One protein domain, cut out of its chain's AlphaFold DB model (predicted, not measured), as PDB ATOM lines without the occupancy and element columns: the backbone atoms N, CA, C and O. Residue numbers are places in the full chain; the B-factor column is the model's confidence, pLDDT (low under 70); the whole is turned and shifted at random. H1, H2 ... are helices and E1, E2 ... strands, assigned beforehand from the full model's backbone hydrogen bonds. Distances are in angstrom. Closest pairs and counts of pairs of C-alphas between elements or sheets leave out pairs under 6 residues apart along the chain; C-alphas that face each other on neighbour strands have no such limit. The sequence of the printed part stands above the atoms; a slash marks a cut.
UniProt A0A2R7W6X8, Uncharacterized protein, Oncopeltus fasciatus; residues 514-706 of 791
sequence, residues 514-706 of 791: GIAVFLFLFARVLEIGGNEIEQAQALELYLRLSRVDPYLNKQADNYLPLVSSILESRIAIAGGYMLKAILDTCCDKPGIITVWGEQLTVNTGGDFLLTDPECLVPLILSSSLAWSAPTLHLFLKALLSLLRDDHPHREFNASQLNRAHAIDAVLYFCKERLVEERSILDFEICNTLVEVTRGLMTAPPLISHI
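AT A GLANCE: This is residues 514 to 706 of the 791 residues of an uncharacterized protein of Oncopeltus fasciatus (UniProt A0A2R7W6X8). Two layers of helices make the body: H2, H5, H7 and H10 run one way side by side, and H4, H6 and H9 form a looser second row running the other way, with H1 paired to H2 at one end. H8 crosses one end of H6, H7 and H10, the small strand hairpin E1 and E2 packs on H5 and H7, H3 is near H1 and H2, and H11 touches no helix. The printed part has 193 residues with five named helices, two named antiparallel strands, then six named helices; the class is mostly helix. It is compact, with a radius of gyration of the C-alphas of 16.2 A, and rounded, spanning 47 by 38 by 35 A.

HOW THE PARTS SIT: E1, residues 593 to 596, and E2, residues 599 to 602, form an antiparallel hairpin; N 594 and O 601 are 2.8 A apart, within hydrogen-bond range. H5, residues 576 to 586, is closest to E1 at the C-alphas of Lys 580 and Ile 593, 5.7 A. H7, residues 629 to 643, is closest to E2 at those of Val 602 and Ala 638, 5.8 A. H5, H6 (613 to 622), H7, H9 (662 to 675) and H10 (683 to 696) form an up and down bundle, each running against the one before. H6 is the hub, touching H5, H9 (closest C-alphas Leu 621 and Ala 665, 5.6 A), H4 (560 to 567) and H8 (650 to 659). H8 and H10 touch about perpendicular, at 87 degrees, with residues 695 to 696 of H10 alone. H2, residues 532 to 545, touches H5 at a shallow tilt of 11 degrees, the same way, and makes a helical hairpin with H1, residues 516 to 527. H3, residues 550 to 557, is close to but not clearly touching H1 and H2; H11, residues 703 to 706, is apart from H10. In H1 to H5 and H7 to H10 every O i to N i+4 pair is within hydrogen-bond range, in H6 4 of 6; H11 is too short for one.

IN THESE COORDINATES: H1 begins at C-alpha 516 (45.371, 4.457, -10.971), and H11 ends at C-alpha 706 (12.391, -14.785, -22.367). H7 is 21.0 A long, H10 20.2 A, H2 20.0 A and H9 19.1 A.

THE WHOLE: The C-alphas farthest apart, of Ile 528 and Pro 700, are 50.6 A apart. The printed part has no cut, and no link is long. Residues 674 to 680 and 698 to 706 have pLDDT under 70.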
ATOM      1  N   GLY A 514      50.904   2.615 -12.229       93.38
ATOM      2  CA  GLY A 514      49.902   2.059 -13.130       93.38
ATOM      3  C   GLY A 514      48.758   3.014 -13.464       93.38
ATOM      4  O   GLY A 514      48.856   4.237 -13.332       93.38
ATOM      5  N   ILE A 515      47.640   2.445 -13.918       94.56
ATOM      6  CA  ILE A 515      46.504   3.219 -14.446       94.56
ATOM      7  C   ILE A 515      45.823   4.094 -13.376       94.56
ATOM      8  O   ILE A 515      45.217   5.118 -13.693       94.56
ATOM      9  N   ALA A 516      45.962   3.733 -12.095       95.25
ATOM     10  CA  ALA A 516      45.371   4.457 -10.971       95.25
ATOM     11  C   ALA A 516      45.843   5.921 -10.886       95.25
ATOM     12  O   ALA A 516      45.085   6.784 -10.450       95.25
ATOM     13  N   VAL A 517      47.055   6.229 -11.364       95.31
ATOM     14  CA  VAL A 517      47.571   7.608 -11.423       95.31
ATOM     15  C   VAL A 517      46.694   8.486 -12.325       95.31
ATOM     16  O   VAL A 517      46.437   9.647 -12.015       95.31
ATOM     17  N   PHE A 518      46.180   7.927 -13.422       96.62
ATOM     18  CA  PHE A 518      45.316   8.647 -14.360       96.62
ATOM     19  C   PHE A 518      43.872   8.730 -13.869       96.62
ATOM     20  O   PHE A 518      43.180   9.701 -14.165       96.62
ATOM     21  N   LEU A 519      43.437   7.766 -13.057       96.75
ATOM     22  CA  LEU A 519      42.182   7.885 -12.321       96.75
ATOM     23  C   LEU A 519      42.246   9.019 -11.292       96.75
ATOM     24  O   LEU A 519      41.308   9.803 -11.174       96.75
ATOM     25  N   PHE A 520      43.371   9.137 -10.581       96.06
ATOM     26  CA  PHE A 520      43.606  10.254  -9.672       96.06
ATOM     27  C   PHE A 520      43.667  11.584 -10.425       96.06
ATOM     28  O   PHE A 520      43.062  12.548  -9.976       96.06
ATOM     29  N   LEU A 521      44.323  11.637 -11.590       97.38
ATOM     30  CA  LEU A 521      44.296  12.823 -12.451       97.38
ATOM     31  C   LEU A 521      42.861  13.212 -12.827       97.38
ATOM     32  O   LEU A 521      42.509  14.386 -12.733       97.38
ATOM     33  N   PHE A 522      42.025  12.243 -13.213       97.88
ATOM     34  CA  PHE A 522      40.614  12.502 -13.487       97.88
ATOM     35  C   PHE A 522      39.922  13.117 -12.265       97.88
ATOM     36  O   PHE A 522      39.370  14.209 -12.371       97.88
ATOM     37  N   ALA A 523      40.044  12.502 -11.088       96.62
ATOM     38  CA  ALA A 523      39.483  13.046  -9.850       96.62
ATOM     39  C   ALA A 523      40.033  14.445  -9.502       96.62
ATOM     40  O   ALA A 523      39.270  15.320  -9.094       96.62
ATOM     41  N   ARG A 524      41.332  14.684  -9.714       96.94
ATOM     42  CA  ARG A 524      41.995  15.969  -9.464       96.94
ATOM     43  C   ARG A 524      41.422  17.079 -10.336       96.94
ATOM     44  O   ARG A 524      41.185  18.171  -9.833       96.94
ATOM     45  N   VAL A 525      41.163  16.810 -11.616       97.94
ATOM     46  CA  VAL A 525      40.540  17.783 -12.531       97.94
ATOM     47  C   VAL A 525      39.143  18.190 -12.047       97.94
ATOM     48  O   VAL A 525      38.786  19.364 -12.141       97.94
ATOM     49  N   LEU A 526      38.371  17.257 -11.480       96.50
ATOM     50  CA  LEU A 526      37.074  17.571 -10.871       96.50
ATOM     51  C   LEU A 526      37.231  18.388  -9.581       96.50
ATOM     52  O   LEU A 526      36.494  19.350  -9.375       96.50
ATOM     53  N   GLU A 527      38.186  18.020  -8.725       95.50
ATOM     54  CA  GLU A 527      38.444  18.676  -7.437       95.50
ATOM     55  C   GLU A 527      38.757  20.171  -7.592       95.50
ATOM     56  O   GLU A 527      38.239  20.993  -6.836       95.50
ATOM     57  N   ILE A 528      39.559  20.536  -8.597       95.56
ATOM     58  CA  ILE A 528      39.926  21.935  -8.880       95.56
ATOM     59  C   ILE A 528      38.873  22.699  -9.692       95.56
ATOM     60  O   ILE A 528      39.101  23.849 -10.061       95.56
ATOM     61  N   GLY A 529      37.720  22.085  -9.972       95.38
ATOM     62  CA  GLY A 529      36.616  22.734 -10.676       95.38
ATOM     63  C   GLY A 529      36.826  22.879 -12.184       95.38
ATOM     64  O   GLY A 529      36.361  23.861 -12.762       95.38
ATOM     65  N   GLY A 530      37.508  21.921 -12.825       96.25
ATOM     66  CA  GLY A 530      37.652  21.886 -14.282       96.25
ATOM     67  C   GLY A 530      36.300  21.918 -15.000       96.25
ATOM     68  O   GLY A 530      35.305  21.368 -14.513       96.25
ATOM     69  N   ASN A 531      36.251  22.570 -16.162       96.06
ATOM     70  CA  ASN A 531      35.017  22.708 -16.942       96.06
ATOM     71  C   ASN A 531      34.604  21.387 -17.629       96.06
ATOM     72  O   ASN A 531      35.347  20.408 -17.628       96.06
ATOM     73  N   GLU A 532      33.415  21.352 -18.247       95.31
ATOM     74  CA  GLU A 532      32.864  20.133 -18.868       95.31
ATOM     75  C   GLU A 532      33.825  19.487 -19.886       95.31
ATOM     76  O   GLU A 532      33.963  18.262 -19.923       95.31
ATOM     77  N   ILE A 533      34.529  20.298 -20.682       96.50
ATOM     78  CA  ILE A 533      35.479  19.816 -21.693       96.50
ATOM     79  C   ILE A 533      36.720  19.227 -21.018       96.50
ATOM     80  O   ILE A 533      37.179  18.158 -21.414       96.50
ATOM     81  N   GLU A 534      37.254  19.890 -19.995       97.94
ATOM     82  CA  GLU A 534      38.437  19.431 -19.257       97.94
ATOM     83  C   GLU A 534      38.163  18.125 -18.505       97.94
ATOM     84  O   GLU A 534      38.954  17.183 -18.596       97.94
ATOM     85  N   GLN A 535      37.018  18.015 -17.825       97.81
ATOM     86  CA  GLN A 535      36.631  16.770 -17.159       97.81
ATOM     87  C   GLN A 535      36.454  15.627 -18.171       97.81
ATOM     88  O   GLN A 535      36.929  14.514 -17.936       97.81
ATOM     89  N   ALA A 536      35.830  15.898 -19.324       97.75
ATOM     90  CA  ALA A 536      35.680  14.914 -20.393       97.75
ATOM     91  C   ALA A 536      37.028  14.474 -20.982       97.75
ATOM     92  O   ALA A 536      37.228  13.286 -21.217       97.75
ATOM     93  N   GLN A 537      37.971  15.400 -21.178       98.12
ATOM     94  CA  GLN A 537      39.320  15.089 -21.660       98.12
ATOM     95  C   GLN A 537      40.113  14.236 -20.667       98.12
ATOM     96  O   GLN A 537      40.828  13.323 -21.078       98.12
ATOM     97  N   ALA A 538      39.983  14.503 -19.367       98.25
ATOM     98  CA  ALA A 538      40.633  13.705 -18.335       98.25
ATOM     99  C   ALA A 538      40.057  12.276 -18.264       98.25
ATOM    100  O   ALA A 538      40.821  11.312 -18.167       98.25
ATOM    101  N   LEU A 539      38.734  12.125 -18.406       97.94
ATOM    102  CA  LEU A 539      38.091  10.815 -18.548       97.94
ATOM    103  C   LEU A 539      38.550  10.099 -19.826       97.94
ATOM    104  O   LEU A 539      38.950   8.938 -19.772       97.94
ATOM    105  N   GLU A 540      38.534  10.791 -20.969       97.50
ATOM    106  CA  GLU A 540      38.992  10.248 -22.251       97.50
ATOM    107  C   GLU A 540      40.438   9.756 -22.152       97.50
ATOM    108  O   GLU A 540      40.768   8.694 -22.675       97.50
ATOM    109  N   LEU A 541      41.294  10.491 -21.445       96.88
ATOM    110  CA  LEU A 541      42.692  10.135 -21.254       96.88
ATOM    111  C   LEU A 541      42.841   8.833 -20.459       96.88
ATOM    112  O   LEU A 541      43.569   7.942 -20.899       96.88
ATOM    113  N   TYR A 542      42.129   8.703 -19.335       97.12
ATOM    114  CA  TYR A 542      42.092   7.467 -18.547       97.12
ATOM    115  C   TYR A 542      41.617   6.278 -19.396       97.12
ATOM    116  O   TYR A 542      42.260   5.226 -19.421       97.12
ATOM    117  N   LEU A 543      40.527   6.468 -20.144       95.81
ATOM    118  CA  LEU A 543      39.936   5.435 -20.990       95.81
ATOM    119  C   LEU A 543      40.859   5.045 -22.158       95.81
ATOM    120  O   LEU A 543      41.070   3.862 -22.415       95.81
ATOM    121  N   ARG A 544      41.469   5.993 -22.870       94.50
ATOM    122  CA  ARG A 544      42.420   5.655 -23.943       94.50
ATOM    123  C   ARG A 544      43.633   4.910 -23.398       94.50
ATOM    124  O   ARG A 544      44.070   3.936 -24.007       94.50
ATOM    125  N   LEU A 545      44.152   5.328 -22.244       93.38
ATOM    126  CA  LEU A 545      45.324   4.701 -21.643       93.38
ATOM    127  C   LEU A 545      45.056   3.251 -21.211       93.38
ATOM    128  O   LEU A 545      45.910   2.392 -21.428       93.38
ATOM    129  N   SER A 546      43.858   2.944 -20.699       92.44
ATOM    130  CA  SER A 546      43.472   1.566 -20.367       92.44
ATOM    131  C   SER A 546      43.382   0.633 -21.583       92.44
ATOM    132  O   SER A 546      43.181  -0.563 -21.418       92.44
ATOM    133  N   ARG A 547      43.528   1.155 -22.805       90.50
ATOM    134  CA  ARG A 547      43.460   0.407 -24.072       90.50
ATOM    135  C   ARG A 547      44.793   0.389 -24.826       90.50
ATOM    136  O   ARG A 547      44.869  -0.137 -25.934       90.50
ATOM    137  N   VAL A 548      45.857   0.943 -24.244       89.44
ATOM    138  CA  VAL A 548      47.191   0.936 -24.867       89.44
ATOM    139  C   VAL A 548      47.779  -0.473 -24.881       89.44
ATOM    140  O   VAL A 548      48.337  -0.897 -25.893       89.44
ATOM    141  N   ASP A 549      47.626  -1.218 -23.788       88.94
ATOM    142  CA  ASP A 549      48.078  -2.601 -23.692       88.94
ATOM    143  C   ASP A 549      47.203  -3.437 -22.738       88.94
ATOM    144  O   ASP A 549      46.488  -2.883 -21.894       88.94
ATOM    145  N   PRO A 550      47.261  -4.777 -22.843       90.50
ATOM    146  CA  PRO A 550      46.438  -5.673 -22.032       90.50
ATOM    147  C   PRO A 550      46.643  -5.585 -20.513       90.50
ATOM    148  O   PRO A 550      45.731  -5.893 -19.746       90.50
ATOM    149  N   TYR A 551      47.833  -5.201 -20.048       88.69
ATOM    150  CA  TYR A 551      48.128  -5.125 -18.619       88.69
ATOM    151  C   TYR A 551      47.456  -3.903 -17.984       88.69
ATOM    152  O   TYR A 551      46.815  -4.031 -16.937       88.69
ATOM    153  N   LEU A 552      47.528  -2.743 -18.642       91.06
ATOM    154  CA  LEU A 552      46.807  -1.541 -18.207       91.06
ATOM    155  C   LEU A 552      45.288  -1.732 -18.262       91.06
ATOM    156  O   LEU A 552      44.590  -1.286 -17.350       91.06
ATOM    157  N   ASN A 553      44.789  -2.436 -19.282       91.69
ATOM    158  CA  ASN A 553      43.374  -2.786 -19.387       91.69
ATOM    159  C   ASN A 553      42.899  -3.575 -18.165       91.69
ATOM    160  O   ASN A 553      41.970  -3.158 -17.477       91.69
ATOM    161  N   LYS A 554      43.632  -4.635 -17.808       89.19
ATOM    162  CA  LYS A 554      43.284  -5.473 -16.660       89.19
ATOM    163  C   LYS A 554      43.304  -4.723 -15.329       89.19
ATOM    164  O   LYS A 554      42.525  -5.031 -14.428       89.19
ATOM    165  N   GLN A 555      44.209  -3.756 -15.164       90.81
ATOM    166  CA  GLN A 555      44.189  -2.901 -13.978       90.81
ATOM    167  C   GLN A 555      42.937  -2.016 -13.948       90.81
ATOM    168  O   GLN A 555      42.333  -1.871 -12.886       90.81
ATOM    169  N   ALA A 556      42.556  -1.442 -15.093       92.25
ATOM    170  CA  ALA A 556      41.436  -0.512 -15.211       92.25
ATOM    171  C   ALA A 556      40.082  -1.159 -14.892       92.25
ATOM    172  O   ALA A 556      39.234  -0.492 -14.296       92.25
ATOM    173  N   ASP A 557      39.903  -2.446 -15.204       88.56
ATOM    174  CA  ASP A 557      38.685  -3.206 -14.877       88.56
ATOM    175  C   ASP A 557      38.332  -3.123 -13.386       88.56
ATOM    176  O   ASP A 557      37.173  -2.940 -13.015       88.56
ATOM    177  N   ASN A 558      39.343  -3.181 -12.511       89.19
ATOM    178  CA  ASN A 558      39.145  -3.110 -11.059       89.19
ATOM    179  C   ASN A 558      38.685  -1.722 -10.586       89.19
ATOM    180  O   ASN A 558      38.170  -1.587  -9.476       89.19
ATOM    181  N   TYR A 559      38.878  -0.692 -11.409       93.94
ATOM    182  CA  TYR A 559      38.558   0.692 -11.085       93.94
ATOM    183  C   TYR A 559      37.315   1.212 -11.807       93.94
ATOM    184  O   TYR A 559      36.845   2.301 -11.477       93.94
ATOM    185  N   LEU A 560      36.739   0.456 -12.745       92.00
ATOM    186  CA  LEU A 560      35.548   0.881 -13.481       92.00
ATOM    187  C   LEU A 560      34.368   1.269 -12.559       92.00
ATOM    188  O   LEU A 560      33.786   2.331 -12.784       92.00
ATOM    189  N   PRO A 561      34.066   0.539 -11.461       92.81
ATOM    190  CA  PRO A 561      33.032   0.963 -10.509       92.81
ATOM    191  C   PRO A 561      33.336   2.301  -9.814       92.81
ATOM    192  O   PRO A 561      32.426   3.068  -9.493       92.81
ATOM    193  N   LEU A 562      34.619   2.608  -9.590       94.62
ATOM    194  CA  LEU A 562      35.035   3.888  -9.017       94.62
ATOM    195  C   LEU A 562      34.851   5.023 -10.030       94.62
ATOM    196  O   LEU A 562      34.395   6.096  -9.650       94.62
ATOM    197  N   VAL A 563      35.114   4.780 -11.318       95.62
ATOM    198  CA  VAL A 563      34.808   5.743 -12.392       95.62
ATOM    199  C   VAL A 563      33.307   6.038 -12.440       95.62
ATOM    200  O   VAL A 563      32.930   7.207 -12.433       95.62
ATOM    201  N   SER A 564      32.452   5.011 -12.399       92.88
ATOM    202  CA  SER A 564      30.993   5.175 -12.282       92.88
ATOM    203  C   SER A 564      30.598   6.026 -11.071       92.88
ATOM    204  O   SER A 564      29.811   6.961 -11.193       92.88
ATOM    205  N   SER A 565      31.215   5.773  -9.913       92.62
ATOM    206  CA  SER A 565      30.965   6.550  -8.690       92.62
ATOM    207  C   SER A 565      31.382   8.022  -8.831       92.62
ATOM    208  O   SER A 565      30.720   8.908  -8.291       92.62
ATOM    209  N   ILE A 566      32.467   8.302  -9.563       94.19
ATOM    210  CA  ILE A 566      32.896   9.672  -9.870       94.19
ATOM    211  C   ILE A 566      31.873  10.356 -10.783       94.19
ATOM    212  O   ILE A 566      31.502  11.494 -10.501       94.19
ATOM    213  N   LEU A 567      31.376   9.677 -11.824       93.62
ATOM    214  CA  LEU A 567      30.363  10.222 -12.742       93.62
ATOM    215  C   LEU A 567      29.052  10.588 -12.031       93.62
ATOM    216  O   LEU A 567      28.412  11.570 -12.394       93.62
ATOM    217  N   GLU A 568      28.666   9.827 -11.007       91.25
ATOM    218  CA  GLU A 568      27.468  10.081 -10.190       91.25
ATOM    219  C   GLU A 568      27.684  11.135  -9.091       91.25
ATOM    220  O   GLU A 568      26.740  11.546  -8.407       91.25
ATOM    221  N   SER A 569      28.923  11.590  -8.894       92.94
ATOM    222  CA  SER A 569      29.240  12.598  -7.888       92.94
ATOM    223  C   SER A 569      28.694  13.979  -8.269       92.94
ATOM    224  O   SER A 569      28.566  14.337  -9.436       92.94
ATOM    225  N   ARG A 570      28.429  14.821  -7.264       90.56
ATOM    226  CA  ARG A 570      27.872  16.173  -7.474       90.56
ATOM    227  C   ARG A 570      28.837  17.162  -8.136       90.56
ATOM    228  O   ARG A 570      28.399  18.223  -8.567       90.56
ATOM    229  N   ILE A 571      30.132  16.851  -8.138       93.44
ATOM    230  CA  ILE A 571      31.187  17.683  -8.734       93.44
ATOM    231  C   ILE A 571      31.440  17.329 -10.205       93.44
ATOM    232  O   ILE A 571      32.026  18.129 -10.933       93.44
ATOM    233  N   ALA A 572      30.988  16.152 -10.651       94.75
ATOM    234  CA  ALA A 572      31.113  15.727 -12.034       94.75
ATOM    235  C   ALA A 572      30.058  16.395 -12.917       94.75
ATOM    236  O   ALA A 572      28.872  16.441 -12.590       94.75
ATOM    237  N   ILE A 573      30.489  16.870 -14.084       94.81
ATOM    238  CA  ILE A 573      29.605  17.383 -15.128       94.81
ATOM    239  C   ILE A 573      29.401  16.264 -16.153       94.81
ATOM    240  O   ILE A 573      30.037  16.240 -17.207       94.81
ATOM    241  N   ALA A 574      28.508  15.321 -15.833       91.06
ATOM    242  CA  ALA A 574      28.115  14.200 -16.698       91.06
ATOM    243  C   ALA A 574      27.221  14.658 -17.873       91.06
ATOM    244  O   ALA A 574      26.050  14.287 -18.010       91.06
ATOM    245  N   GLY A 575      27.780  15.535 -18.706       92.88
ATOM    246  CA  GLY A 575      27.150  16.096 -19.894       92.88
ATOM    247  C   GLY A 575      27.578  15.405 -21.187       92.88
ATOM    248  O   GLY A 575      28.172  14.320 -21.201       92.88
ATOM    249  N   GLY A 576      27.251  16.029 -22.315       94.88
ATOM    250  CA  GLY A 576      27.414  15.400 -23.620       94.88
ATOM    251  C   GLY A 576      28.873  15.265 -24.071       94.88
ATOM    252  O   GLY A 576      29.168  14.374 -24.870       94.88
ATOM    253  N   TYR A 577      29.805  16.059 -23.527       96.19
ATOM    254  CA  TYR A 577      31.237  15.868 -23.792       96.19
ATOM    255  C   TYR A 577      31.803  14.622 -23.091       96.19
ATOM    256  O   TYR A 577      32.568  13.891 -23.718       96.19
ATOM    257  N   MET A 578      31.393  14.316 -21.850       96.25
ATOM    258  CA  MET A 578      31.772  13.055 -21.184       96.25
ATOM    259  C   MET A 578      31.197  11.846 -21.923       96.25
ATOM    260  O   MET A 578      31.898  10.861 -22.152       96.25
ATOM    261  N   LEU A 579      29.938  11.942 -22.360       96.88
ATOM    262  CA  LEU A 579      29.315  10.910 -23.183       96.88
ATOM    263  C   LEU A 579      30.098  10.680 -24.485       96.88
ATOM    264  O   LEU A 579      30.367   9.537 -24.858       96.88
ATOM    265  N   LYS A 580      30.487  11.766 -25.166       97.00
ATOM    266  CA  LYS A 580      31.324  11.702 -26.365       97.00
ATOM    267  C   LYS A 580      32.669  11.032 -26.073       97.00
ATOM    268  O   LYS A 580      33.068  10.175 -26.850       97.00
ATOM    269  N   ALA A 581      33.339  11.386 -24.975       97.00
ATOM    270  CA  ALA A 581      34.605  10.775 -24.568       97.00
ATOM    271  C   ALA A 581      34.480   9.253 -24.390       97.00
ATOM    272  O   ALA A 581      35.287   8.505 -24.936       97.00
ATOM    273  N   ILE A 582      33.440   8.780 -23.693       97.25
ATOM    274  CA  ILE A 582      33.198   7.339 -23.518       97.25
ATOM    275  C   ILE A 582      32.980   6.674 -24.880       97.25
ATOM    276  O   ILE A 582      33.684   5.728 -25.227       97.25
ATOM    277  N   LEU A 583      32.060   7.194 -25.693       96.94
ATOM    278  CA  LEU A 583      31.725   6.597 -26.986       96.94
ATOM    279  C   LEU A 583      32.903   6.582 -27.972       96.94
ATOM    280  O   LEU A 583      33.119   5.578 -28.647       96.94
ATOM    281  N   ASP A 584      33.701   7.649 -28.017       95.44
ATOM    282  CA  ASP A 584      34.896   7.727 -28.864       95.44
ATOM    283  C   ASP A 584      35.993   6.735 -28.449       95.44
ATOM    284  O   ASP A 584      36.863   6.426 -29.263       95.44
ATOM    285  N   THR A 585      35.965   6.238 -27.206       94.62
ATOM    286  CA  THR A 585      36.896   5.206 -26.711       94.62
ATOM    287  C   THR A 585      36.337   3.788 -26.782       94.62
ATOM    288  O   THR A 585      37.111   2.836 -26.865       94.62
ATOM    289  N   CYS A 586      35.011   3.627 -26.779       95.62
ATOM    290  CA  CYS A 586      34.365   2.321 -26.907       95.62
ATOM    291  C   CYS A 586      34.168   1.885 -28.370       95.62
ATOM    292  O   CYS A 586      33.889   0.708 -28.623       95.62
ATOM    293  N   CYS A 587      34.322   2.789 -29.338       95.06
ATOM    294  CA  CYS A 587      34.250   2.498 -30.772       95.06
ATOM    295  C   CYS A 587      35.635   2.418 -31.441       95.06
ATOM    296  O   CYS A 587      36.616   2.948 -30.932       95.06
ATOM    297  N   ASP A 588      35.703   1.789 -32.620       93.06
ATOM    298  CA  ASP A 588      36.934   1.647 -33.423       93.06
ATOM    299  C   ASP A 588      37.547   2.983 -33.862       93.06
ATOM    300  O   ASP A 588      38.746   3.079 -34.129       93.06
ATOM    301  N   LYS A 589      36.712   4.016 -33.971       92.50
ATOM    302  CA  LYS A 589      37.096   5.374 -34.351       92.50
ATOM    303  C   LYS A 589      36.180   6.400 -33.676       92.50
ATOM    304  O   LYS A 589      35.001   6.111 -33.458       92.50
ATOM    305  N   PRO A 590      36.687   7.615 -33.401       93.06
ATOM    306  CA  PRO A 590      35.875   8.687 -32.842       93.06
ATOM    307  C   PRO A 590      34.867   9.234 -33.863       93.06
ATOM    308  O   PRO A 590      35.046   9.095 -35.077       93.06
ATOM    309  N   GLY A 591      33.850   9.944 -33.370       93.75
ATOM    310  CA  GLY A 591      32.956  10.763 -34.198       93.75
ATOM    311  C   GLY A 591      31.520  10.262 -34.325       93.75
ATOM    312  O   GLY A 591      30.778  10.786 -35.159       93.75
ATOM    313  N   ILE A 592      31.104   9.290 -33.509       95.25
ATOM    314  CA  ILE A 592      29.681   8.934 -33.376       95.25
ATOM    315  C   ILE A 592      28.873  10.112 -32.827       95.25
ATOM    316  O   ILE A 592      27.767  10.373 -33.295       95.25
ATOM    317  N   ILE A 593      29.461  10.880 -31.907       96.44
ATOM    318  CA  ILE A 593      28.986  12.208 -31.527       96.44
ATOM    319  C   ILE A 593      29.944  13.241 -32.114       96.44
ATOM    320  O   ILE A 593      31.154  13.206 -31.884       96.44
ATOM    321  N   THR A 594      29.388  14.187 -32.861       94.06
ATOM    322  CA  THR A 594      30.116  15.312 -33.455       94.06
ATOM    323  C   THR A 594      29.714  16.617 -32.786       94.06
ATOM    324  O   THR A 594      28.572  16.777 -32.349       94.06
ATOM    325  N   VAL A 595      30.670  17.537 -32.697       92.31
ATOM    326  CA  VAL A 595      30.484  18.867 -32.112       92.31
ATOM    327  C   VAL A 595      30.475  19.881 -33.251       92.31
ATOM    328  O   VAL A 595      31.460  19.989 -33.982       92.31
ATOM    329  N   TRP A 596      29.377  20.619 -33.399       85.44
ATOM    330  CA  TRP A 596      29.238  21.717 -34.357       85.44
ATOM    331  C   TRP A 596      28.938  23.005 -33.594       85.44
ATOM    332  O   TRP A 596      27.837  23.195 -33.078       85.44
ATOM    333  N   GLY A 597      29.938  23.886 -33.485       83.62
ATOM    334  CA  GLY A 597      29.867  25.017 -32.557       83.62
ATOM    335  C   GLY A 597      29.775  24.508 -31.119       83.62
ATOM    336  O   GLY A 597      30.671  23.804 -30.668       83.62
ATOM    337  N   GLU A 598      28.679  24.820 -30.430       79.06
ATOM    338  CA  GLU A 598      28.387  24.326 -29.074       79.06
ATOM    339  C   GLU A 598      27.367  23.168 -29.057       79.06
ATOM    340  O   GLU A 598      26.991  22.685 -27.992       79.06
ATOM    341  N   GLN A 599      26.900  22.705 -30.224       89.44
ATOM    342  CA  GLN A 599      25.879  21.660 -30.317       89.44
ATOM    343  C   GLN A 599      26.484  20.278 -30.567       89.44
ATOM    344  O   GLN A 599      27.271  20.075 -31.493       89.44
ATOM    345  N   LEU A 600      26.050  19.308 -29.765       94.56
ATOM    346  CA  LEU A 600      26.409  17.899 -29.896       94.56
ATOM    347  C   LEU A 600      25.331  17.154 -30.689       94.56
ATOM    348  O   LEU A 600      24.146  17.219 -30.359       94.56
ATOM    349  N   THR A 601      25.738  16.432 -31.732       95.06
ATOM    350  CA  THR A 601      24.822  15.702 -32.624       95.06
ATOM    351  C   THR A 601      25.354  14.314 -32.955       95.06
ATOM    352  O   THR A 601      26.565  14.110 -33.051       95.06
ATOM    353  N   VAL A 602      24.449  13.351 -33.141       95.75
ATOM    354  CA  VAL A 602      24.809  11.980 -33.525       95.75
ATOM    355  C   VAL A 602      25.046  11.902 -35.026       95.75
ATOM    356  O   VAL A 602      24.186  12.288 -35.820       95.75
ATOM    357  N   ASN A 603      26.185  11.339 -35.421       94.38
ATOM    358  CA  ASN A 603      26.450  10.960 -36.798       94.38
ATOM    359  C   ASN A 603      25.714   9.656 -37.129       94.38
ATOM    360  O   ASN A 603      26.221   8.558 -36.909       94.38
ATOM    361  N   THR A 604      24.517   9.780 -37.694       88.94
ATOM    362  CA  THR A 604      23.677   8.637 -38.069       88.94
ATOM    363  C   THR A 604      24.160   7.896 -39.312       88.94
ATOM    364  O   THR A 604      23.635   6.827 -39.602       88.94
ATOM    365  N   GLY A 605      25.127   8.433 -40.063       87.00
ATOM    366  CA  GLY A 605      25.633   7.849 -41.309       87.00
ATOM    367  C   GLY A 605      26.905   7.015 -41.157       87.00
ATOM    368  O   GLY A 605      27.285   6.327 -42.098       87.00
ATOM    369  N   GLY A 606      27.581   7.076 -40.007       89.81
ATOM    370  CA  GLY A 606      28.886   6.442 -39.833       89.81
ATOM    371  C   GLY A 606      28.828   4.930 -39.603       89.81
ATOM    372  O   GLY A 606      27.946   4.417 -38.918       89.81
ATOM    373  N   ASP A 607      29.819   4.228 -40.148       93.75
ATOM    374  CA  ASP A 607      30.020   2.791 -39.945       93.75
ATOM    375  C   ASP A 607      30.934   2.574 -38.737       93.75
ATOM    376  O   ASP A 607      32.138   2.351 -38.896       93.75
ATOM    377  N   PHE A 608      30.392   2.753 -37.533       95.44
ATOM    378  CA  PHE A 608      31.140   2.607 -36.283       95.44
ATOM    379  C   PHE A 608      31.042   1.175 -35.768       95.44
ATOM    380  O   PHE A 608      29.973   0.555 -35.753       95.44
ATOM    381  N   LEU A 609      32.170   0.646 -35.317       95.56
ATOM    382  CA  LEU A 609      32.251  -0.673 -34.722       95.56
ATOM    383  C   LEU A 609      32.344  -0.534 -33.208       95.56
ATOM    384  O   LEU A 609      33.238   0.139 -32.703       95.56
ATOM    385  N   LEU A 610      31.436  -1.178 -32.477       95.56
ATOM    386  CA  LEU A 610      31.521  -1.229 -31.023       95.56
ATOM    387  C   LEU A 610      32.610  -2.225 -30.614       95.56
ATOM    388  O   LEU A 610      32.487  -3.424 -30.861       95.56
ATOM    389  N   THR A 611      33.674  -1.714 -30.004       94.06
ATOM    390  CA  THR A 611      34.874  -2.489 -29.661       94.06
ATOM    391  C   THR A 611      34.988  -2.828 -28.181       94.06
ATOM    392  O   THR A 611      35.631  -3.818 -27.846       94.06
ATOM    393  N   ASP A 612      34.347  -2.045 -27.311       93.62
ATOM    394  CA  ASP A 612      34.417  -2.228 -25.862       93.62
ATOM    395  C   ASP A 612      33.047  -1.995 -25.197       93.62
ATOM    396  O   ASP A 612      32.755  -0.909 -24.677       93.62
ATOM    397  N   PRO A 613      32.160  -3.004 -25.259       93.31
ATOM    398  CA  PRO A 613      30.852  -2.922 -24.626       93.31
ATOM    399  C   PRO A 613      30.943  -3.020 -23.090       93.31
ATOM    400  O   PRO A 613      30.099  -2.441 -22.408       93.31
ATOM    401  N   GLU A 614      31.976  -3.678 -22.551       91.19
ATOM    402  CA  GLU A 614      32.186  -3.880 -21.107       91.19
ATOM    403  C   GLU A 614      32.551  -2.578 -20.385       91.19
ATOM    404  O   GLU A 614      32.245  -2.413 -19.211       91.19
ATOM    405  N   CYS A 615      33.142  -1.609 -21.087       93.00
ATOM    406  CA  CYS A 615      33.289  -0.251 -20.571       93.00
ATOM    407  C   CYS A 615      32.019   0.595 -20.774       93.00
ATOM    408  O   CYS A 615      31.667   1.404 -19.915       93.00
ATOM    409  N   LEU A 616      31.333   0.443 -21.914       94.75
ATOM    410  CA  LEU A 616      30.192   1.290 -22.287       94.75
ATOM    411  C   LEU A 616      28.980   1.064 -21.376       94.75
ATOM    412  O   LEU A 616      28.360   2.029 -20.921       94.75
ATOM    413  N   VAL A 617      28.621  -0.201 -21.131       93.25
ATOM    414  CA  VAL A 617      27.401  -0.547 -20.390       93.25
ATOM    415  C   VAL A 617      27.476  -0.078 -18.929       93.25
ATOM    416  O   VAL A 617      26.565   0.650 -18.524       93.25
ATOM    417  N   PRO A 618      28.536  -0.366 -18.147       91.81
ATOM    418  CA  PRO A 618      28.614   0.078 -16.756       91.81
ATOM    419  C   PRO A 618      28.668   1.602 -16.605       91.81
ATOM    420  O   PRO A 618      27.969   2.162 -15.762       91.81
ATOM    421  N   LEU A 619      29.450   2.291 -17.446       93.44
ATOM    422  CA  LEU A 619      29.628   3.741 -17.322       93.44
ATOM    423  C   LEU A 619      28.387   4.541 -17.717       93.44
ATOM    424  O   LEU A 619      28.185   5.633 -17.193       93.44
ATOM    425  N   ILE A 620      27.568   4.039 -18.647       91.25
ATOM    426  CA  ILE A 620      26.409   4.789 -19.146       91.25
ATOM    427  C   ILE A 620      25.091   4.186 -18.665       91.25
ATOM    428  O   ILE A 620      24.307   4.863 -18.001       91.25
ATOM    429  N   LEU A 621      24.827   2.925 -19.013       85.88
ATOM    430  CA  LEU A 621      23.534   2.290 -18.754       85.88
ATOM    431  C   LEU A 621      23.350   1.949 -17.273       85.88
ATOM    432  O   LEU A 621      22.259   2.156 -16.742       85.88
ATOM    433  N   SER A 622      24.398   1.464 -16.601       84.69
ATOM    434  CA  SER A 622      24.330   1.142 -15.169       84.69
ATOM    435  C   SER A 622      24.411   2.390 -14.286       84.69
ATOM    436  O   SER A 622      23.658   2.478 -13.320       84.69
ATOM    437  N   SER A 623      25.203   3.402 -14.660       84.31
ATOM    438  CA  SER A 623      25.219   4.724 -14.003       84.31
ATOM    439  C   SER A 623      24.075   5.630 -14.458       84.31
ATOM    440  O   SER A 623      24.247   6.802 -14.802       84.31
ATOM    441  N   SER A 624      22.865   5.070 -14.458       74.19
ATOM    442  CA  SER A 624      21.663   5.703 -14.993       74.19
ATOM    443  C   SER A 624      21.373   7.066 -14.375       74.19
ATOM    444  O   SER A 624      20.808   7.912 -15.053       74.19
ATOM    445  N   LEU A 625      21.752   7.316 -13.120       78.38
ATOM    446  CA  LEU A 625      21.453   8.553 -12.393       78.38
ATOM    447  C   LEU A 625      22.404   9.711 -12.723       78.38
ATOM    448  O   LEU A 625      22.019  10.859 -12.520       78.38
ATOM    449  N   ALA A 626      23.587   9.436 -13.279       85.25
ATOM    450  CA  ALA A 626      24.566  10.470 -13.617       85.25
ATOM    451  C   ALA A 626      24.084  11.389 -14.755       85.25
ATOM    452  O   ALA A 626      24.359  12.585 -14.773       85.25
ATOM    453  N   TRP A 627      23.339  10.837 -15.717       88.75
ATOM    454  CA  TRP A 627      23.105  11.494 -17.004       88.75
ATOM    455  C   TRP A 627      21.841  12.354 -17.036       88.75
ATOM    456  O   TRP A 627      20.734  11.893 -16.739       88.75
ATOM    457  N   SER A 628      21.964  13.598 -17.504       86.94
ATOM    458  CA  SER A 628      20.804  14.462 -17.764       86.94
ATOM    459  C   SER A 628      19.908  13.912 -18.886       86.94
ATOM    460  O   SER A 628      20.363  13.172 -19.759       86.94
ATOM    461  N   ALA A 629      18.623  14.292 -18.900       84.94
ATOM    462  CA  ALA A 629      17.675  13.829 -19.922       84.94
ATOM    463  C   ALA A 629      18.121  14.127 -21.377       84.94
ATOM    464  O   ALA A 629      18.050  13.214 -22.201       84.94
ATOM    465  N   PRO A 630      18.659  15.321 -21.716       88.75
ATOM    466  CA  PRO A 630      19.177  15.584 -23.063       88.75
ATOM    467  C   PRO A 630      20.384  14.709 -23.431       88.75
ATOM    468  O   PRO A 630      20.491  14.247 -24.566       88.75
ATOM    469  N   THR A 631      21.274  14.445 -22.470       91.38
ATOM    470  CA  THR A 631      22.468  13.609 -22.686       91.38
ATOM    471  C   THR A 631      22.081  12.149 -22.890       91.38
ATOM    472  O   THR A 631      22.580  11.493 -23.802       91.38
ATOM    473  N   LEU A 632      21.122  11.656 -22.105       88.25
ATOM    474  CA  LEU A 632      20.540  10.334 -22.296       88.25
ATOM    475  C   LEU A 632      19.911  10.197 -23.686       88.25
ATOM    476  O   LEU A 632      20.136   9.202 -24.368       88.25
ATOM    477  N   HIS A 633      19.146  11.196 -24.125       90.06
ATOM    478  CA  HIS A 633      18.545  11.180 -25.457       90.06
ATOM    479  C   HIS A 633      19.600  11.099 -26.565       90.06
ATOM    480  O   HIS A 633      19.472  10.314 -27.507       90.06
ATOM    481  N   LEU A 634      20.682  11.870 -26.425       94.25
ATOM    482  CA  LEU A 634      21.824  11.836 -27.335       94.25
ATOM    483  C   LEU A 634      22.478  10.443 -27.373       94.25
ATOM    484  O   LEU A 634      22.762   9.927 -28.454       94.25
ATOM    485  N   PHE A 635      22.651   9.807 -26.213       94.25
ATOM    486  CA  PHE A 635      23.179   8.447 -26.108       94.25
ATOM    487  C   PHE A 635      22.272   7.407 -26.773       94.25
ATOM    488  O   PHE A 635      22.746   6.585 -27.555       94.25
ATOM    489  N   LEU A 636      20.963   7.449 -26.516       92.94
ATOM    490  CA  LEU A 636      20.021   6.500 -27.114       92.94
ATOM    491  C   LEU A 636      19.977   6.642 -28.642       92.94
ATOM    492  O   LEU A 636      19.958   5.637 -29.353       92.94
ATOM    493  N   LYS A 637      20.055   7.874 -29.165       94.44
ATOM    494  CA  LYS A 637      20.223   8.123 -30.607       94.44
ATOM    495  C   LYS A 637      21.531   7.530 -31.146       94.44
ATOM    496  O   LYS A 637      21.531   6.965 -32.240       94.44
ATOM    497  N   ALA A 638      22.625   7.607 -30.387       96.00
ATOM    498  CA  ALA A 638      23.892   6.976 -30.753       96.00
ATOM    499  C   ALA A 638      23.771   5.441 -30.796       96.00
ATOM    500  O   ALA A 638      24.180   4.833 -31.785       96.00
ATOM    501  N   LEU A 639      23.120   4.808 -29.812       94.88
ATOM    502  CA  LEU A 639      22.848   3.365 -29.845       94.88
ATOM    503  C   LEU A 639      21.993   2.957 -31.050       94.88
ATOM    504  O   LEU A 639      22.313   1.976 -31.720       94.88
ATOM    505  N   LEU A 640      20.949   3.723 -31.379       94.25
ATOM    506  CA  LEU A 640      20.150   3.466 -32.581       94.25
ATOM    507  C   LEU A 640      20.981   3.563 -33.863       94.25
ATOM    508  O   LEU A 640      20.776   2.764 -34.770       94.25
ATOM    509  N   SER A 641      21.952   4.477 -33.939       95.25
ATOM    510  CA  SER A 641      22.849   4.556 -35.102       95.25
ATOM    511  C   SER A 641      23.710   3.297 -35.283       95.25
ATOM    512  O   SER A 641      23.970   2.896 -36.416       95.25
ATOM    513  N   LEU A 642      24.085   2.626 -34.185       95.25
ATOM    514  CA  LEU A 642      24.831   1.360 -34.205       95.25
ATOM    515  C   LEU A 642      23.944   0.147 -34.533       95.25
ATOM    516  O   LEU A 642      24.459  -0.880 -34.984       95.25
ATOM    517  N   LEU A 643      22.636   0.263 -34.280       94.31
ATOM    518  CA  LEU A 643      21.631  -0.801 -34.394       94.31
ATOM    519  C   LEU A 643      20.672  -0.628 -35.586       94.31
ATOM    520  O   LEU A 643      19.777  -1.457 -35.767       94.31
ATOM    521  N   ARG A 644      20.842   0.422 -36.398       92.75
ATOM    522  CA  ARG A 644      20.023   0.674 -37.595       92.75
ATOM    523  C   ARG A 644      20.125  -0.484 -38.587       92.75
ATOM    524  O   ARG A 644      21.170  -1.125 -38.712       92.75
ATOM    525  N   ASP A 645      19.036  -0.731 -39.302       89.50
ATOM    526  CA  ASP A 645      18.885  -1.904 -40.169       89.50
ATOM    527  C   ASP A 645      19.846  -1.914 -41.367       89.50
ATOM    528  O   ASP A 645      20.236  -2.983 -41.829       89.50
ATOM    529  N   ASP A 646      20.281  -0.741 -41.832       91.44
ATOM    530  CA  ASP A 646      21.245  -0.561 -42.920       91.44
ATOM    531  C   ASP A 646      22.717  -0.535 -42.456       91.44
ATOM    532  O   ASP A 646      23.613  -0.410 -43.291       91.44
ATOM    533  N   HIS A 647      23.007  -0.674 -41.152       93.81
ATOM    534  CA  HIS A 647      24.384  -0.620 -40.647       93.81
ATOM    535  C   HIS A 647      25.182  -1.875 -41.054       93.81
ATOM    536  O   HIS A 647      24.787  -2.993 -40.703       93.81
ATOM    537  N   PRO A 648      26.374  -1.742 -41.671       92.75
ATOM    538  CA  PRO A 648      27.140  -2.886 -42.185       92.75
ATOM    539  C   PRO A 648      27.619  -3.858 -41.096       92.75
ATOM    540  O   PRO A 648      27.932  -5.014 -41.375       92.75
ATOM    541  N   HIS A 649      27.696  -3.397 -39.846       92.94
ATOM    542  CA  HIS A 649      28.119  -4.192 -38.685       92.94
ATOM    543  C   HIS A 649      27.026  -4.348 -37.616       92.94
ATOM    544  O   HIS A 649      27.341  -4.638 -36.462       92.94
ATOM    545  N   ARG A 650      25.747  -4.156 -37.980       93.12
ATOM    546  CA  ARG A 650      24.598  -4.188 -37.051       93.12
ATOM    547  C   ARG A 650      24.594  -5.420 -36.144       93.12
ATOM    548  O   ARG A 650      24.499  -5.296 -34.928       93.12
ATOM    549  N   GLU A 651      24.701  -6.611 -36.733       90.75
ATOM    550  CA  GLU A 651      24.631  -7.880 -35.996       90.75
ATOM    551  C   GLU A 651      25.778  -8.030 -34.996       90.75
ATOM    552  O   GLU A 651      25.569  -8.464 -33.863       90.75
ATOM    553  N   PHE A 652      26.985  -7.620 -35.392       91.94
ATOM    554  CA  PHE A 652      28.139  -7.638 -34.505       91.94
ATOM    555  C   PHE A 652      27.956  -6.649 -33.349       91.94
ATOM    556  O   PHE A 652      28.114  -7.044 -32.198       91.94
ATOM    557  N   ASN A 653      27.558  -5.403 -33.631       94.56
ATOM    558  CA  ASN A 653      27.305  -4.383 -32.608       94.56
ATOM    559  C   ASN A 653      26.223  -4.835 -31.610       94.56
ATOM    560  O   ASN A 653      26.419  -4.734 -30.399       94.56
ATOM    561  N   ALA A 654      25.117  -5.404 -32.100       93.25
ATOM    562  CA  ALA A 654      24.061  -5.962 -31.254       93.25
ATOM    563  C   ALA A 654      24.570  -7.128 -30.388       93.25
ATOM    564  O   ALA A 654      24.270  -7.196 -29.197       93.25
ATOM    565  N   SER A 655      25.382  -8.027 -30.954       91.00
ATOM    566  CA  SER A 655      25.989  -9.137 -30.210       91.00
ATOM    567  C   SER A 655      26.969  -8.658 -29.132       91.00
ATOM    568  O   SER A 655      26.964  -9.214 -28.036       91.00
ATOM    569  N   GLN A 656      27.773  -7.625 -29.406       91.94
ATOM    570  CA  GLN A 656      28.668  -7.003 -28.421       91.94
ATOM    571  C   GLN A 656      27.879  -6.428 -27.239       91.94
ATOM    572  O   GLN A 656      28.189  -6.741 -26.093       91.94
ATOM    573  N   LEU A 657      26.829  -5.648 -27.514       93.44
ATOM    574  CA  LEU A 657      25.964  -5.073 -26.478       93.44
ATOM    575  C   LEU A 657      25.283  -6.159 -25.638       93.44
ATOM    576  O   LEU A 657      25.269  -6.075 -24.413       93.44
ATOM    577  N   ASN A 658      24.756  -7.201 -26.282       90.38
ATOM    578  CA  ASN A 658      24.112  -8.306 -25.574       90.38
ATOM    579  C   ASN A 658      25.097  -9.102 -24.702       90.38
ATOM    580  O   ASN A 658      24.693  -9.586 -23.648       90.38
ATOM    581  N   ARG A 659      26.374  -9.214 -25.098       89.62
ATOM    582  CA  ARG A 659      27.406  -9.867 -24.274       89.62
ATOM    583  C   ARG A 659      27.689  -9.096 -22.989       89.62
ATOM    584  O   ARG A 659      27.792  -9.716 -21.943       89.62
ATOM    585  N   ALA A 660      27.711  -7.769 -23.068       91.31
ATOM    586  CA  ALA A 660      27.852  -6.896 -21.906       91.31
ATOM    587  C   ALA A 660      26.513  -6.629 -21.192       91.31
ATOM    588  O   ALA A 660      26.359  -5.611 -20.524       91.31
ATOM    589  N   HIS A 661      25.508  -7.501 -21.352       91.44
ATOM    590  CA  HIS A 661      24.224  -7.406 -20.647       91.44
ATOM    591  C   HIS A 661      23.455  -6.088 -20.869       91.44
ATOM    592  O   HIS A 661      22.712  -5.632 -19.998       91.44
ATOM    593  N   ALA A 662      23.576  -5.471 -22.052       91.88
ATOM    594  CA  ALA A 662      22.946  -4.178 -22.324       91.88
ATOM    595  C   ALA A 662      21.413  -4.197 -22.180       91.88
ATOM    596  O   ALA A 662      20.844  -3.210 -21.726       91.88
ATOM    597  N   ILE A 663      20.732  -5.299 -22.529       90.50
ATOM    598  CA  ILE A 663      19.274  -5.411 -22.335       90.50
ATOM    599  C   ILE A 663      18.924  -5.359 -20.849       90.50
ATOM    600  O   ILE A 663      18.042  -4.594 -20.463       90.50
ATOM    601  N   ASP A 664      19.640  -6.118 -20.022       88.31
ATOM    602  CA  ASP A 664      19.435  -6.149 -18.572       88.31
ATOM    603  C   ASP A 664      19.645  -4.749 -17.985       88.31
ATOM    604  O   ASP A 664      18.825  -4.261 -17.207       88.31
ATOM    605  N   ALA A 665      20.701  -4.065 -18.433       89.38
ATOM    606  CA  ALA A 665      21.021  -2.709 -18.015       89.38
ATOM    607  C   ALA A 665      19.958  -1.687 -18.462       89.38
ATOM    608  O   ALA A 665      19.577  -0.833 -17.669       89.38
ATOM    609  N   VAL A 666      19.415  -1.793 -19.682       88.31
ATOM    610  CA  VAL A 666      18.310  -0.938 -20.162       88.31
ATOM    611  C   VAL A 666      17.025  -1.186 -19.366       88.31
ATOM    612  O   VAL A 666      16.321  -0.241 -19.012       88.31
ATOM    613  N   LEU A 667      16.700  -2.440 -19.047       86.81
ATOM    614  CA  LEU A 667      15.522  -2.759 -18.237       86.81
ATOM    615  C   LEU A 667      15.674  -2.249 -16.800       86.81
ATOM    616  O   LEU A 667      14.729  -1.681 -16.247       86.81
ATOM    617  N   TYR A 668      16.864  -2.402 -16.215       85.06
ATOM    618  CA  TYR A 668      17.189  -1.849 -14.902       85.06
ATOM    619  C   TYR A 668      17.114  -0.318 -14.905       85.06
ATOM    620  O   TYR A 668      16.483   0.272 -14.030       85.06
ATOM    621  N   PHE A 669      17.663   0.319 -15.941       81.56
ATOM    622  CA  PHE A 669      17.568   1.756 -16.179       81.56
ATOM    623  C   PHE A 669      16.106   2.232 -16.180       81.56
ATOM    624  O   PHE A 669      15.752   3.193 -15.493       81.56
ATOM    625  N   CYS A 670      15.235   1.535 -16.917       79.94
ATOM    626  CA  CYS A 670      13.804   1.828 -16.949       79.94
ATOM    627  C   CYS A 670      13.162   1.671 -15.566       79.94
ATOM    628  O   CYS A 670      12.365   2.518 -15.173       79.94
ATOM    629  N   LYS A 671      13.518   0.625 -14.811       81.06
ATOM    630  CA  LYS A 671      13.011   0.401 -13.451       81.06
ATOM    631  C   LYS A 671      13.390   1.553 -12.509       81.06
ATOM    632  O   LYS A 671      12.499   2.139 -11.905       81.06
ATOM    633  N   GLU A 672      14.671   1.910 -12.428       78.31
ATOM    634  CA  GLU A 672      15.171   2.982 -11.547       78.31
ATOM    635  C   GLU A 672      14.513   4.336 -11.836       78.31
ATOM    636  O   GLU A 672      14.154   5.070 -10.917       78.31
ATOM    637  N   ARG A 673      14.330   4.689 -13.116       74.62
ATOM    638  CA  ARG A 673      13.810   6.016 -13.478       74.62
ATOM    639  C   ARG A 673      12.291   6.114 -13.537       74.62
ATOM    640  O   ARG A 673      11.765   7.171 -13.200       74.62
ATOM    641  N   LEU A 674      11.600   5.060 -13.972       69.94
ATOM    642  CA  LEU A 674      10.144   5.085 -14.167       69.94
ATOM    643  C   LEU A 674       9.369   4.580 -12.949       69.94
ATOM    644  O   LEU A 674       8.270   5.065 -12.703       69.94
ATOM    645  N   VAL A 675       9.905   3.599 -12.214       66.06
ATOM    646  CA  VAL A 675       9.178   2.934 -11.116       66.06
ATOM    647  C   VAL A 675       9.486   3.576  -9.768       66.06
ATOM    648  O   VAL A 675       8.593   3.692  -8.939       66.06
ATOM    649  N   GLU A 676      10.717   4.041  -9.545       61.91
ATOM    650  CA  GLU A 676      11.104   4.669  -8.271       61.91
ATOM    651  C   GLU A 676      10.815   6.184  -8.211       61.91
ATOM    652  O   GLU A 676      11.359   6.881  -7.359       61.91
ATOM    653  N   GLU A 677       9.980   6.702  -9.124       54.38
ATOM    654  CA  GLU A 677       9.510   8.102  -9.203       54.38
ATOM    655  C   GLU A 677      10.615   9.182  -9.153       54.38
ATOM    656  O   GLU A 677      10.381  10.324  -8.758       54.38
ATOM    657  N   ARG A 678      11.841   8.859  -9.590       58.47
ATOM    658  CA  ARG A 678      12.987   9.781  -9.487       58.47
ATOM    659  C   ARG A 678      13.035  10.851 -10.589       58.47
ATOM    660  O   ARG A 678      13.665  11.887 -10.389       58.47
ATOM    661  N   SER A 679      12.386  10.636 -11.742       60.47
ATOM    662  CA  SER A 679      12.290  11.631 -12.830       60.47
ATOM    663  C   SER A 679      11.225  11.277 -13.878       60.47
ATOM    664  O   SER A 679      11.156  10.128 -14.307       60.47
ATOM    665  N   ILE A 680      10.471  12.262 -14.385       65.50
ATOM    666  CA  ILE A 680       9.589  12.081 -15.552       65.50
ATOM    667  C   ILE A 680      10.457  12.044 -16.820       65.50
ATOM    668  O   ILE A 680      11.138  13.021 -17.131       65.50
ATOM    669  N   LEU A 681      10.447  10.921 -17.547       73.38
ATOM    670  CA  LEU A 681      11.085  10.817 -18.863       73.38
ATOM    671  C   LEU A 681      10.150  11.369 -19.946       73.38
ATOM    672  O   LEU A 681       8.954  11.083 -19.946       73.38
ATOM    673  N   ASP A 682      10.706  12.141 -20.879       81.19
ATOM    674  CA  ASP A 682       9.951  12.670 -22.015       81.19
ATOM    675  C   ASP A 682       9.518  11.545 -22.976       81.19
ATOM    676  O   ASP A 682      10.186  10.514 -23.114       81.19
ATOM    677  N   PHE A 683       8.407  11.758 -23.680       83.75
ATOM    678  CA  PHE A 683       7.825  10.816 -24.633       83.75
ATOM    679  C   PHE A 683       8.820  10.399 -25.728       83.75
ATOM    680  O   PHE A 683       8.868   9.227 -26.104       83.75
ATOM    681  N   GLU A 684       9.659  11.324 -26.213       86.12
ATOM    682  CA  GLU A 684      10.682  11.018 -27.227       86.12
ATOM    683  C   GLU A 684      11.743  10.037 -26.692       86.12
ATOM    684  O   GLU A 684      12.136   9.103 -27.396       86.12
ATOM    685  N   ILE A 685      12.155  10.186 -25.428       86.25
ATOM    686  CA  ILE A 685      13.124   9.296 -24.769       86.25
ATOM    687  C   ILE A 685      12.517   7.902 -24.596       86.25
ATOM    688  O   ILE A 685      13.155   6.908 -24.944       86.25
ATOM    689  N   CYS A 686      11.270   7.820 -24.124       86.19
ATOM    690  CA  CYS A 686      10.551   6.555 -23.957       86.19
ATOM    691  C   CYS A 686      10.416   5.786 -25.279       86.19
ATOM    692  O   CYS A 686      10.694   4.588 -25.324       86.19
ATOM    693  N   ASN A 687      10.062   6.465 -26.374       89.19
ATOM    694  CA  ASN A 687      10.009   5.829 -27.692       89.19
ATOM    695  C   ASN A 687      11.389   5.331 -28.136       89.19
ATOM    696  O   ASN A 687      11.519   4.202 -28.601       89.19
ATOM    697  N   THR A 688      12.431   6.143 -27.940       89.88
ATOM    698  CA  THR A 688      13.803   5.773 -28.315       89.88
ATOM    699  C   THR A 688      14.290   4.554 -27.518       89.88
ATOM    700  O   THR A 688      14.909   3.660 -28.091       89.88
ATOM    701  N   LEU A 689      13.946   4.448 -26.228       88.62
ATOM    702  CA  LEU A 689      14.231   3.269 -25.396       88.62
ATOM    703  C   LEU A 689      13.569   1.994 -25.938       88.62
ATOM    704  O   LEU A 689      14.206   0.938 -25.978       88.62
ATOM    705  N   VAL A 690      12.309   2.080 -26.378       88.88
ATOM    706  CA  VAL A 690      11.598   0.942 -26.985       88.88
ATOM    707  C   VAL A 690      12.284   0.505 -28.281       88.88
ATOM    708  O   VAL A 690      12.478  -0.693 -28.493       88.88
ATOM    709  N   GLU A 691      12.702   1.452 -29.120       90.94
ATOM    710  CA  GLU A 691      13.424   1.154 -30.362       90.94
ATOM    711  C   GLU A 691      14.806   0.537 -30.100       90.94
ATOM    712  O   GLU A 691      15.158  -0.454 -30.740       90.94
ATOM    713  N   VAL A 692      15.563   1.038 -29.115       91.44
ATOM    714  CA  VAL A 692      16.846   0.435 -28.705       91.44
ATOM    715  C   VAL A 692      16.624  -0.991 -28.208       91.44
ATOM    716  O   VAL A 692      17.317  -1.912 -28.639       91.44
ATOM    717  N   THR A 693      15.612  -1.203 -27.361       90.00
ATOM    718  CA  THR A 693      15.254  -2.539 -26.862       90.00
ATOM    719  C   THR A 693      14.908  -3.476 -28.019       90.00
ATOM    720  O   THR A 693      15.388  -4.607 -28.062       90.00
ATOM    721  N   ARG A 694      14.132  -3.004 -29.004       87.75
ATOM    722  CA  ARG A 694      13.809  -3.771 -30.215       87.75
ATOM    723  C   ARG A 694      15.058  -4.104 -31.032       87.75
ATOM    724  O   ARG A 694      15.180  -5.234 -31.492       87.75
ATOM    725  N   GLY A 695      15.983  -3.157 -31.189       87.44
ATOM    726  CA  GLY A 695      17.248  -3.361 -31.900       87.44
ATOM    727  C   GLY A 695      18.155  -4.402 -31.235       87.44
ATOM    728  O   GLY A 695      18.800  -5.187 -31.930       87.44
ATOM    729  N   LEU A 696      18.163  -4.446 -29.898       87.56
ATOM    730  CA  LEU A 696      18.930  -5.413 -29.105       87.56
ATOM    731  C   LEU A 696      18.298  -6.812 -29.079       87.56
ATOM    732  O   LEU A 696      19.013  -7.817 -29.024       87.56
ATOM    733  N   MET A 697      16.967  -6.896 -29.141       81.75
ATOM    734  CA  MET A 697      16.242  -8.158 -29.257       81.75
ATOM    735  C   MET A 697      16.451  -8.762 -30.655       81.75
ATOM    736  O   MET A 697      15.655  -8.570 -31.570       81.75
ATOM    737  N   THR A 698      17.533  -9.524 -30.822       64.81
ATOM    738  CA  THR A 698      17.788 -10.311 -32.037       64.81
ATOM    739  C   THR A 698      16.668 -11.330 -32.262       64.81
ATOM    740  O   THR A 698      16.078 -11.816 -31.301       64.81
ATOM    741  N   ALA A 699      16.371 -11.684 -33.514       51.28
ATOM    742  CA  ALA A 699      15.424 -12.748 -33.844       51.28
ATOM    743  C   ALA A 699      16.181 -14.055 -34.175       51.28
ATOM    744  O   ALA A 699      16.986 -14.044 -35.105       51.28
ATOM    745  N   PRO A 700      15.927 -15.182 -33.478       50.97
ATOM    746  CA  PRO A 700      15.042 -15.323 -32.322       50.97
ATOM    747  C   PRO A 700      15.648 -14.703 -31.044       50.97
ATOM    748  O   PRO A 700      16.874 -14.679 -30.898       50.97
ATOM    749  N   PRO A 701      14.811 -14.208 -30.110       56.81
ATOM    750  CA  PRO A 701      15.292 -13.650 -28.851       56.81
ATOM    751  C   PRO A 701      16.013 -14.726 -28.035       56.81
ATOM    752  O   PRO A 701      15.547 -15.864 -27.950       56.81
ATOM    753  N   LEU A 702      17.148 -14.367 -27.427       57.88
ATOM    754  CA  LEU A 702      17.893 -15.270 -26.548       57.88
ATOM    755  C   LEU A 702      16.991 -15.764 -25.403       57.88
ATOM    756  O   LEU A 702      16.170 -15.017 -24.872       57.88
ATOM    757  N   ILE A 703      17.149 -17.030 -24.999       53.97
ATOM    758  CA  ILE A 703      16.320 -17.674 -23.960       53.97
ATOM    759  C   ILE A 703      16.391 -16.911 -22.622       53.97
ATOM    760  O   ILE A 703      15.406 -16.871 -21.883       53.97
ATOM    761  N   SER A 704      17.525 -16.268 -22.322       57.72
ATOM    762  CA  SER A 704      17.696 -15.369 -21.170       57.72
ATOM    763  C   SER A 704      16.684 -14.216 -21.177       57.72
ATOM    764  O   SER A 704      16.050 -13.959 -20.155       57.72
ATOM    765  N   HIS A 705      16.446 -13.600 -22.338       54.72
ATOM    766  CA  HIS A 705      15.500 -12.489 -22.502       54.72
ATOM    767  C   HIS A 705      14.038 -12.934 -22.310       54.72
ATOM    768  O   HIS A 705      13.178 -12.135 -21.940       54.72
ATOM    769  N   ILE A 706      13.734 -14.214 -22.556       51.88
ATOM    770  CA  ILE A 706      12.391 -14.785 -22.367       51.88
ATOM    771  C   ILE A 706      12.117 -15.047 -20.878       51.88
ATOM    772  O   ILE A 706      11.022 -14.749 -20.407       51.88
TER     773      ILE A 706